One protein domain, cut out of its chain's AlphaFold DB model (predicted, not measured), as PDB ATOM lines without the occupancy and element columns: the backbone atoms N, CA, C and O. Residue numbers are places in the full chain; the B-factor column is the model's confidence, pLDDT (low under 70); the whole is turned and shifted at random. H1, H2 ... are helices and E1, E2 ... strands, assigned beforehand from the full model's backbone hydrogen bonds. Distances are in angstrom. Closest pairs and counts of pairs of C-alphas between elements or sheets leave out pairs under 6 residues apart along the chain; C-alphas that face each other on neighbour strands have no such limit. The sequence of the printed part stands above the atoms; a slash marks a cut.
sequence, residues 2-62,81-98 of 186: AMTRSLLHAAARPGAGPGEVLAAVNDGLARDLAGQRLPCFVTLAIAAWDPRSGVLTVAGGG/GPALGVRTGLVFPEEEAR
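What this domain is: This is residues 2 to 62 and 81 to 98 of the 186 residues of the protein "Serine/threonine-protein phosphatase" of Actinobacteria bacterium (UniProt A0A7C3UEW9). Helix H2 runs along one face of a three-stranded sheet, over it with residues 18 to 26, and H1 packs on H2, off the sheet. The 79 printed residues, mixed in class, hold H1, H2, E1, E2, E3 in that order; the sheet, E1 - E2 - E3, is antiparallel. It is compact, radius of gyration of the C-alphas 13.0 A, yet a rod spanning 46 by 20 by 19 A.

How they stand to each other: H1, residues 2 to 11, touches H2, residues 18 to 32, closest at the C-alphas of Ala 11 and Val 21, 5.3 A. Both have every O i to N i+4 pair within hydrogen-bond range. E1, residues 44 to 50, and E2, residues 55 to 61, form a hairpin, N 46 to O 59 2.8 A. E3, residues 94 to 97, neighbours E2, N 58 to O 95 2.8 A. H2's height over the sheet is 10.2 A.

Where its parts are: H1 begins at C-alpha 2 (-32.312, -25.854, 12.131). H2 is 21.3 A long, E1 19.9 A, E2 20.1 A. E3 ends at C-alpha 97 (-14.251, -25.996, 36.017).

The domain as a whole: Residues 63 to 80 are not printed; C-alphas 62 and 81 are 6.0 A apart. The link H2 to E1 is long. No printed residue is under 70 in pLDDT.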
ATOM      1  N   ALA A   2     -30.945 -25.771  11.569       80.38
ATOM      2  CA  ALA A   2     -32.312 -25.854  12.131       80.38
ATOM      3  C   ALA A   2     -32.598 -27.171  12.882       80.38
ATOM      4  O   ALA A   2     -33.038 -27.163  14.026       80.38
ATOM      5  N   MET A   3     -32.251 -28.296  12.261       87.38
ATOM      6  CA  MET A   3     -32.388 -29.632  12.835       87.38
ATOM      7  C   MET A   3     -31.569 -29.828  14.123       87.38
ATOM      8  O   MET A   3     -32.110 -30.277  15.131       87.38
ATOM      9  N   THR A   4     -30.288 -29.439  14.124       89.69
ATOM     10  CA  THR A   4     -29.412 -29.498  15.307       89.69
ATOM     11  C   THR A   4     -30.018 -28.742  16.485       89.69
ATOM     12  O   THR A   4     -30.051 -29.259  17.595       89.69
ATOM     13  N   ARG A   5     -30.545 -27.535  16.239       90.81
ATOM     14  CA  ARG A   5     -31.206 -26.726  17.268       90.81
ATOM     15  C   ARG A   5     -32.440 -27.427  17.837       90.81
ATOM     16  O   ARG A   5     -32.621 -27.429  19.051       90.81
ATOM     17  N   SER A   6     -33.278 -28.020  16.987       91.19
ATOM     18  CA  SER A   6     -34.460 -28.760  17.442       91.19
ATOM     19  C   SER A   6     -34.085 -29.969  18.300       91.19
ATOM     20  O   SER A   6     -34.661 -30.156  19.370       91.19
ATOM     21  N   LEU A   7     -33.085 -30.746  17.876       93.25
ATOM     22  CA  LEU A   7     -32.571 -31.877  18.651       93.25
ATOM     23  C   LEU A   7     -31.970 -31.425  19.984       93.25
ATOM     24  O   LEU A   7     -32.236 -32.051  21.005       93.25
ATOM     25  N   LEU A   8     -31.219 -30.320  19.993       93.50
ATOM     26  CA  LEU A   8     -30.652 -29.746  21.211       93.50
ATOM     27  C   LEU A   8     -31.750 -29.363  22.208       93.50
ATOM     28  O   LEU A   8     -31.686 -29.765  23.366       93.50
ATOM     29  N   HIS A   9     -32.782 -28.643  21.760       90.75
ATOM     30  CA  HIS A   9     -33.915 -28.286  22.617       90.75
ATOM     31  C   HIS A   9     -34.663 -29.514  23.151       90.75
ATOM     32  O   HIS A   9     -35.079 -29.507  24.304       90.75
ATOM     33  N   ALA A  10     -34.827 -30.566  22.344       92.50
ATOM     34  CA  ALA A  10     -35.476 -31.802  22.782       92.50
ATOM     35  C   ALA A  10     -34.615 -32.606  23.777       92.50
ATOM     36  O   ALA A  10     -35.144 -33.260  24.677       92.50
ATOM     37  N   ALA A  11     -33.291 -32.569  23.614       93.19
ATOM     38  CA  ALA A  11     -32.343 -33.287  24.456       93.19
ATOM     39  C   ALA A  11     -32.093 -32.593  25.805       93.19
ATOM     40  O   ALA A  11     -31.914 -33.289  26.805       93.19
ATOM     41  N   ALA A  12     -32.123 -31.256  25.839       91.94
ATOM     42  CA  ALA A  12     -31.894 -30.427  27.023       91.94
ATOM     43  C   ALA A  12     -33.049 -30.532  28.039       91.94
ATOM     44  O   ALA A  12     -33.927 -29.672  28.127       91.94
ATOM     45  N   ARG A  13     -33.048 -31.621  28.808       89.81
ATOM     46  CA  ARG A  13     -34.023 -31.918  29.865       89.81
ATOM     47  C   ARG A  13     -33.468 -31.537  31.244       89.81
ATOM     48  O   ARG A  13     -32.252 -31.560  31.427       89.81
ATOM     49  N   PRO A  14     -34.326 -31.216  32.232       86.50
ATOM     50  CA  PRO A  14     -33.869 -30.952  33.595       86.50
ATOM     51  C   PRO A  14     -33.017 -32.108  34.136       86.50
ATOM     52  O   PRO A  14     -33.451 -33.257  34.105       86.50
ATOM     53  N   GLY A  15     -31.817 -31.792  34.630       85.31
ATOM     54  CA  GLY A  15     -30.884 -32.765  35.208       85.31
ATOM     55  C   GLY A  15     -29.974 -33.493  34.213       85.31
ATOM     56  O   GLY A  15     -29.085 -34.200  34.668       85.31
ATOM     57  N   ALA A  16     -30.153 -33.317  32.899       92.25
ATOM     58  CA  ALA A  16     -29.259 -33.911  31.906       92.25
ATOM     59  C   ALA A  16     -27.917 -33.161  31.847       92.25
ATOM     60  O   ALA A  16     -27.895 -31.929  31.755       92.25
ATOM     61  N   GLY A  17     -26.814 -33.910  31.864       95.25
ATOM     62  CA  GLY A  17     -25.463 -33.363  31.710       95.25
ATOM     63  C   GLY A  17     -25.154 -32.937  30.264       95.25
ATOM     64  O   GLY A  17     -25.760 -33.467  29.323       95.25
ATOM     65  N   PRO A  18     -24.222 -31.993  30.032       96.19
ATOM     66  CA  PRO A  18     -23.782 -31.596  28.690       96.19
ATOM     67  C   PRO A  18     -23.418 -32.765  27.761       96.19
ATOM     68  O   PRO A  18     -23.800 -32.759  26.589       96.19
ATOM     69  N   GLY A  19     -22.711 -33.776  28.266       96.94
ATOM     70  CA  GLY A  19     -22.288 -34.950  27.507       96.94
ATOM     71  C   GLY A  19     -23.465 -35.841  27.107       96.94
ATOM     72  O   GLY A  19     -23.538 -36.296  25.964       96.94
ATOM     73  N   GLU A  20     -24.437 -36.024  28.004       96.75
ATOM     74  CA  GLU A  20     -25.679 -36.756  27.712       96.75
ATOM     75  C   GLU A  20     -26.508 -36.051  26.635       96.75
ATOM     76  O   GLU A  20     -27.034 -36.690  25.716       96.75
ATOM     77  N   VAL A  21     -26.597 -34.721  26.716       97.38
ATOM     78  CA  VAL A  21     -27.281 -33.902  25.714       97.38
ATOM     79  C   VAL A  21     -26.590 -34.040  24.358       97.38
ATOM     80  O   VAL A  21     -27.268 -34.292  23.359       97.38
ATOM     81  N   LEU A  22     -25.257 -33.947  24.302       96.94
ATOM     82  CA  LEU A  22     -24.505 -34.151  23.059       96.94
ATOM     83  C   LEU A  22     -24.704 -35.554  22.481       96.94
ATOM     84  O   LEU A  22     -24.918 -35.674  21.274       96.94
ATOM     85  N   ALA A  23     -24.700 -36.598  23.313       96.94
ATOM     86  CA  ALA A  23     -24.945 -37.968  22.872       96.94
ATOM     87  C   ALA A  23     -26.336 -38.123  22.239       96.94
ATOM     88  O   ALA A  23     -26.468 -38.683  21.147       96.94
ATOM     89  N   ALA A  24     -27.370 -37.560  22.869       96.56
ATOM     90  CA  ALA A  24     -28.731 -37.593  22.340       96.56
ATOM     91  C   ALA A  24     -28.868 -36.818  21.017       96.56
ATOM     92  O   ALA A  24     -29.511 -37.303  20.080       96.56
ATOM     93  N   VAL A  25     -28.243 -35.638  20.910       96.62
ATOM     94  CA  VAL A  25     -28.218 -34.853  19.664       96.62
ATOM     95  C   VAL A  25     -27.472 -35.609  18.568       96.62
ATOM     96  O   VAL A  25     -27.968 -35.693  17.445       96.62
ATOM     97  N   ASN A  26     -26.316 -36.195  18.883       96.56
ATOM     98  CA  ASN A  26     -25.535 -36.999  17.950       96.56
ATOM     99  C   ASN A  26     -26.353 -38.161  17.392       96.56
ATOM    100  O   ASN A  26     -26.360 -38.378  16.186       96.56
ATOM    101  N   ASP A  27     -27.054 -38.887  18.259       95.75
ATOM    102  CA  ASP A  27     -27.855 -40.031  17.852       95.75
ATOM    103  C   ASP A  27     -29.030 -39.629  16.956       95.75
ATOM    104  O   ASP A  27     -29.342 -40.339  16.001       95.75
ATOM    105  N   GLY A  28     -29.671 -38.489  17.235       94.38
ATOM    106  CA  GLY A  28     -30.681 -37.917  16.344       94.38
ATOM    107  C   GLY A  28     -30.094 -37.563  14.978       94.38
ATOM    108  O   GLY A  28     -30.591 -38.023  13.953       94.38
ATOM    109  N   LEU A  29     -28.980 -36.823  14.965       94.38
ATOM    110  CA  LEU A  29     -28.295 -36.425  13.735       94.38
ATOM    111  C   LEU A  29     -27.841 -37.636  12.914       94.38
ATOM    112  O   LEU A  29     -28.096 -37.689  11.719       94.38
ATOM    113  N   ALA A  30     -27.203 -38.623  13.538       93.19
ATOM    114  CA  ALA A  30     -26.664 -39.784  12.838       93.19
ATOM    115  C   ALA A  30     -27.761 -40.634  12.179       93.19
ATOM    116  O   ALA A  30     -27.528 -41.201  11.113       93.19
ATOM    117  N   ARG A  31     -28.960 -40.714  12.776       92.06
ATOM    118  CA  ARG A  31     -30.104 -41.414  12.165       92.06
ATOM    119  C   ARG A  31     -30.650 -40.668  10.954       92.06
ATOM    120  O   ARG A  31     -30.900 -41.284   9.928       92.06
ATOM    121  N   ASP A  32     -30.800 -39.359  11.064       89.12
ATOM    122  CA  ASP A  32     -31.414 -38.538  10.018       89.12
ATOM    123  C   ASP A  32     -30.448 -38.216   8.860       89.12
ATOM    124  O   ASP A  32     -30.867 -37.966   7.730       89.12
ATOM    125  N   LEU A  33     -29.140 -38.223   9.128       87.12
ATOM    126  CA  LEU A  33     -28.090 -38.082   8.116       87.12
ATOM    127  C   LEU A  33     -27.712 -39.431   7.476       87.12
ATOM    128  O   LEU A  33     -26.952 -39.455   6.503       87.12
ATOM    129  N   ALA A  34     -28.239 -40.551   7.982       83.19
ATOM    130  CA  ALA A  34     -27.964 -41.872   7.433       83.19
ATOM    131  C   ALA A  34     -28.388 -41.956   5.957       83.19
ATOM    132  O   ALA A  34     -29.501 -41.593   5.581       83.19
ATOM    133  N   GLY A  35     -27.493 -42.460   5.105       74.81
ATOM    134  CA  GLY A  35     -27.768 -42.651   3.678       74.81
ATOM    135  C   GLY A  35     -27.646 -41.391   2.813       74.81
ATOM    136  O   GLY A  35     -27.921 -41.460   1.613       74.81
ATOM    137  N   GLN A  36     -27.204 -40.255   3.364       80.25
ATOM    138  CA  GLN A  36     -26.846 -39.103   2.536       80.25
ATOM    139  C   GLN A  36     -25.618 -39.400   1.661       80.25
ATOM    140  O   GLN A  36     -24.682 -40.085   2.068       80.25
ATOM    141  N   ARG A  37     -25.620 -38.860   0.433       72.19
ATOM    142  CA  ARG A  37     -24.542 -39.066  -0.556       72.19
ATOM    143  C   ARG A  37     -23.207 -38.445  -0.142       72.19
ATOM    144  O   ARG A  37     -22.179 -38.853  -0.671       72.19
ATOM    145  N   LEU A  38     -23.228 -37.453   0.746       73.56
ATOM    146  CA  LEU A  38     -22.042 -36.790   1.278       73.56
ATOM    147  C   LEU A  38     -22.042 -36.907   2.807       73.56
ATOM    148  O   LEU A  38     -23.106 -36.762   3.412       73.56
ATOM    149  N   PRO A  39     -20.880 -37.163   3.433       73.00
ATOM    150  CA  PRO A  39     -20.770 -37.178   4.882       73.00
ATOM    151  C   PRO A  39     -21.009 -35.767   5.426       73.00
ATOM    152  O   PRO A  39     -20.261 -34.838   5.127       73.00
ATOM    153  N   CYS A  40     -22.055 -35.619   6.233       84.50
ATOM    154  CA  CYS A  40     -22.386 -34.386   6.938       84.50
ATOM    155  C   CYS A  40     -22.096 -34.577   8.428       84.50
ATOM    156  O   CYS A  40     -22.446 -35.608   9.002       84.50
ATOM    157  N   PHE A  41     -21.485 -33.582   9.062       91.00
ATOM    158  CA  PHE A  41     -21.239 -33.575  10.500       91.00
ATOM    159  C   PHE A  41     -21.491 -32.186  11.080       91.00
ATOM    160  O   PHE A  41     -21.614 -31.201  10.350       91.00
ATOM    161  N   VAL A  42     -21.586 -32.116  12.405       92.44
ATOM    162  CA  VAL A  42     -21.759 -30.859  13.135       92.44
ATOM    163  C   VAL A  42     -20.773 -30.804  14.290       92.44
ATOM    164  O   VAL A  42     -20.685 -31.749  15.069       92.44
ATOM    165  N   THR A  43     -20.065 -29.685  14.431       93.88
ATOM    166  CA  THR A  43     -19.326 -29.384  15.658       93.88
ATOM    167  C   THR A  43     -20.230 -28.667  16.651       93.88
ATOM    168  O   THR A  43     -20.966 -27.759  16.259       93.88
ATOM    169  N   LEU A  44     -20.171 -29.031  17.929       94.50
ATOM    170  CA  LEU A  44     -20.968 -28.388  18.975       94.50
ATOM    171  C   LEU A  44     -20.205 -28.374  20.298       94.50
ATOM    172  O   LEU A  44     -19.492 -29.324  20.599       94.50
ATOM    173  N   ALA A  45     -20.381 -27.332  21.102       94.94
ATOM    174  CA  ALA A  45     -19.981 -27.329  22.502       94.94
ATOM    175  C   ALA A  45     -21.144 -26.865  23.375       94.94
ATOM    176  O   ALA A  45     -21.956 -26.034  22.961       94.94
ATOM    177  N   ILE A  46     -21.223 -27.420  24.580       95.31
ATOM    178  CA  ILE A  46     -22.210 -27.076  25.597       95.31
ATOM    179  C   ILE A  46     -21.453 -26.750  26.874       95.31
ATOM    180  O   ILE A  46     -20.621 -27.534  27.322       95.31
ATOM    181  N   ALA A  47     -21.776 -25.604  27.465       94.88
ATOM    182  CA  ALA A  47     -21.317 -25.205  28.783       94.88
ATOM    183  C   ALA A  47     -22.541 -25.018  29.685       94.88
ATOM    184  O   ALA A  47     -23.383 -24.156  29.421       94.88
ATOM    185  N   ALA A  48     -22.658 -25.845  30.720       94.06
ATOM    186  CA  ALA A  48     -23.727 -25.790  31.706       94.06
ATOM    187  C   ALA A  48     -23.183 -25.233  33.022       94.06
ATOM    188  O   ALA A  48     -22.242 -25.773  33.598       94.06
ATOM    189  N   TRP A  49     -23.781 -24.141  33.489       92.94
ATOM    190  CA  TRP A  49     -23.445 -23.515  34.761       92.94
ATOM    191  C   TRP A  49     -24.470 -23.898  35.822       92.94
ATOM    192  O   TRP A  49     -25.659 -23.617  35.653       92.94
ATOM    193  N   ASP A  50     -24.013 -24.487  36.926       91.69
ATOM    194  CA  ASP A  50     -24.823 -24.637  38.129       91.69
ATOM    195  C   ASP A  50     -24.538 -23.481  39.105       91.69
ATOM    196  O   ASP A  50     -23.513 -23.486  39.795       91.69
ATOM    197  N   PRO A  51     -25.452 -22.500  39.230       87.38
ATOM    198  CA  PRO A  51     -25.256 -21.364  40.124       87.38
ATOM    199  C   PRO A  51     -25.259 -21.745  41.609       87.38
ATOM    200  O   PRO A  51     -24.811 -20.943  42.423       87.38
ATOM    201  N   ARG A  52     -25.763 -22.932  41.984       88.50
ATOM    202  CA  ARG A  52     -25.788 -23.377  43.385       88.50
ATOM    203  C   ARG A  52     -24.440 -23.923  43.834       88.50
ATOM    204  O   ARG A  52     -23.976 -23.575  44.914       88.50
ATOM    205  N   SER A  53     -23.823 -24.781  43.024       90.75
ATOM    206  CA  SER A  53     -22.526 -25.393  43.340       90.75
ATOM    207  C   SER A  53     -21.326 -24.595  42.822       90.75
ATOM    208  O   SER A  53     -20.190 -24.861  43.233       90.75
ATOM    209  N   GLY A  54     -21.560 -23.640  41.918       91.50
ATOM    210  CA  GLY A  54     -20.514 -22.882  41.240       91.50
ATOM    211  C   GLY A  54     -19.694 -23.727  40.260       91.50
ATOM    212  O   GLY A  54     -18.538 -23.398  39.989       91.50
ATOM    213  N   VAL A  55     -20.249 -24.845  39.787       94.38
ATOM    214  CA  VAL A  55     -19.595 -25.741  38.829       94.38
ATOM    215  C   VAL A  55     -20.020 -25.375  37.413       94.38
ATOM    216  O   VAL A  55     -21.206 -25.244  37.110       94.38
ATOM    217  N   LEU A  56     -19.026 -25.215  36.545       95.31
ATOM    218  CA  LEU A  56     -19.183 -25.156  35.101       95.31
ATOM    219  C   LEU A  56     -18.821 -26.524  34.527       95.31
ATOM    220  O   LEU A  56     -17.660 -26.921  34.595       95.31
ATOM    221  N   THR A  57     -19.787 -27.202  33.923       96.12
ATOM    222  CA  THR A  57     -19.569 -28.468  33.218       96.12
ATOM    223  C   THR A  57     -19.578 -28.204  31.720       96.12
ATOM    224  O   THR A  57     -20.505 -27.583  31.195       96.12
ATOM    225  N   VAL A  58     -18.545 -28.655  31.017       96.81
ATOM    226  CA  VAL A  58     -18.388 -28.461  29.575       96.81
ATOM    227  C   VAL A  58     -18.299 -29.811  28.889       96.81
ATOM    228  O   VAL A  58     -17.561 -30.682  29.327       96.81
ATOM    229  N   ALA A  59     -19.006 -29.966  27.779       96.81
ATOM    230  CA  ALA A  59     -18.769 -31.053  26.841       96.81
ATOM    231  C   ALA A  59     -18.691 -30.488  25.429       96.81
ATOM    232  O   ALA A  59     -19.369 -29.513  25.089       96.81
ATOM    233  N   GLY A  60     -17.883 -31.116  24.586       95.69
ATOM    234  CA  GLY A  60     -17.732 -30.712  23.199       95.69
ATOM    235  C   GLY A  60     -17.688 -31.908  22.266       95.69
ATOM    236  O   GLY A  60     -17.204 -32.975  22.631       95.69
ATOM    237  N   GLY A  61     -18.236 -31.725  21.072       94.88
ATOM    238  CA  GLY A  61     -18.176 -32.657  19.963       94.88
ATOM    239  C   GLY A  61     -17.513 -31.994  18.765       94.88
ATOM    240  O   GLY A  61     -18.181 -31.339  17.968       94.88
ATOM    241  N   GLY A  62     -16.189 -32.106  18.672       92.19
ATOM    242  CA  GLY A  62     -15.367 -31.574  17.582       92.19
ATOM    243  C   GLY A  62     -15.244 -30.048  17.516       92.19
ATOM    244  O   GLY A  62     -14.544 -29.547  16.647       92.19
ATOM    245  N   GLY A  81     -15.024 -34.781  22.763       90.19
ATOM    246  CA  GLY A  81     -15.827 -35.669  21.929       90.19
ATOM    247  C   GLY A  81     -15.614 -35.452  20.424       90.19
ATOM    248  O   GLY A  81     -15.180 -34.380  19.996       90.19
ATOM    249  N   PRO A  82     -15.948 -36.449  19.589       92.56
ATOM    250  CA  PRO A  82     -15.892 -36.336  18.130       92.56
ATOM    251  C   PRO A  82     -16.978 -35.399  17.576       92.56
ATOM    252  O   PRO A  82     -17.958 -35.096  18.253       92.56
ATOM    253  N   ALA A  83     -16.855 -34.985  16.313       94.38
ATOM    254  CA  ALA A  83     -17.944 -34.288  15.625       94.38
ATOM    255  C   ALA A  83     -19.219 -35.155  15.560       94.38
ATOM    256  O   ALA A  83     -19.158 -36.381  15.422       94.38
ATOM    257  N   LEU A  84     -20.382 -34.508  15.658       94.75
ATOM    258  CA  LEU A  84     -21.681 -35.166  15.753       94.75
ATOM    259  C   LEU A  84     -22.199 -35.599  14.379       94.75
ATOM    260  O   LEU A  84     -21.927 -34.957  13.365       94.75
ATOM    261  N   GLY A  85     -23.035 -36.638  14.372       92.69
ATOM    262  CA  GLY A  85     -23.778 -37.095  13.194       92.69
ATOM    263  C   GLY A  85     -23.072 -38.174  12.374       92.69
ATOM    264  O   GLY A  85     -23.648 -38.670  11.415       92.69
ATOM    265  N   VAL A  86     -21.860 -38.582  12.770       89.00
ATOM    266  CA  VAL A  86     -21.077 -39.600  12.049       89.00
ATOM    267  C   VAL A  86     -21.620 -41.012  12.288       89.00
ATOM    268  O   VAL A  86     -21.734 -41.805  11.357       89.00
ATOM    269  N   ARG A  87     -21.934 -41.349  13.544       91.94
ATOM    270  CA  ARG A  87     -22.547 -42.626  13.945       91.94
ATOM    271  C   ARG A  87     -23.235 -42.491  15.297       91.94
ATOM    272  O   ARG A  87     -22.883 -41.613  16.079       91.94
ATOM    273  N   THR A  88     -24.174 -43.382  15.588       94.19
ATOM    274  CA  THR A  88     -24.834 -43.448  16.898       94.19
ATOM    275  C   THR A  88     -23.930 -44.068  17.972       94.19
ATOM    276  O   THR A  88     -22.912 -44.704  17.667       94.19
ATOM    277  N   GLY A  89     -24.310 -43.892  19.240       95.06
ATOM    278  CA  GLY A  89     -23.642 -44.511  20.387       95.06
ATOM    279  C   GLY A  89     -22.257 -43.929  20.673       95.06
ATOM    280  O   GLY A  89     -21.356 -44.653  21.099       95.06
ATOM    281  N   LEU A  90     -22.059 -42.644  20.373       95.38
ATOM    282  CA  LEU A  90     -20.845 -41.911  20.729       95.38
ATOM    283  C   LEU A  90     -20.946 -41.371  22.158       95.38
ATOM    284  O   LEU A  90     -22.016 -40.962  22.604       95.38
ATOM    285  N   VAL A  91     -19.811 -41.367  22.858       95.06
ATOM    286  CA  VAL A  91     -19.673 -40.805  24.207       95.06
ATOM    287  C   VAL A  91     -18.990 -39.449  24.105       95.06
ATOM    288  O   VAL A  91     -18.035 -39.287  23.344       95.06
ATOM    289  N   PHE A  92     -19.475 -38.498  24.894       96.75
ATOM    290  CA  PHE A  92     -18.969 -37.135  24.953       96.75
ATOM    291  C   PHE A  92     -18.506 -36.861  26.384       96.75
ATOM    292  O   PHE A  92     -19.355 -36.675  27.255       96.75
ATOM    293  N   PRO A  93     -17.188 -36.908  26.652       96.75
ATOM    294  CA  PRO A  93     -16.659 -36.639  27.982       96.75
ATOM    295  C   PRO A  93     -16.976 -35.215  28.436       96.75
ATOM    296  O   PRO A  93     -16.997 -34.284  27.627       96.75
ATOM    297  N   GLU A  94     -17.184 -35.071  29.740       96.50
ATOM    298  CA  GLU A  94     -17.403 -33.791  30.400       96.50
ATOM    299  C   GLU A  94     -16.126 -33.348  31.123       96.50
ATOM    300  O   GLU A  94     -15.413 -34.166  31.703       96.50
ATOM    301  N   GLU A  95     -15.855 -32.049  31.092       95.69
ATOM    302  CA  GLU A  95     -14.796 -31.381  31.843       95.69
ATOM    303  C   GLU A  95     -15.446 -30.399  32.820       95.69
ATOM    304  O   GLU A  95     -16.300 -29.596  32.433       95.69
ATOM    305  N   GLU A  96     -15.016 -30.423  34.079       95.75
ATOM    306  CA  GLU A  96     -15.472 -29.466  35.083       95.75
ATOM    307  C   GLU A  96     -14.456 -28.343  35.319       95.75
ATOM    308  O   GLU A  96     -13.233 -28.529  35.375       95.75
ATOM    309  N   ALA A  97     -14.987 -27.147  35.537       95.12
ATOM    310  CA  ALA A  97     -14.251 -25.996  36.017       95.12
ATOM    311  C   ALA A  97     -15.048 -25.267  37.104       95.12
ATOM    312  O   ALA A  97     -16.272 -25.355  37.181       95.12
ATOM    313  N   ARG A  98     -14.344 -24.504  37.941       94.94
ATOM    314  CA  ARG A  98     -14.939 -23.633  38.962       94.94
ATOM    315  C   ARG A  98     -14.452 -22.200  38.734       94.94
ATOM    316  O   ARG A  98     -13.449 -21.813  39.328       94.94
TER     317      ARG A  98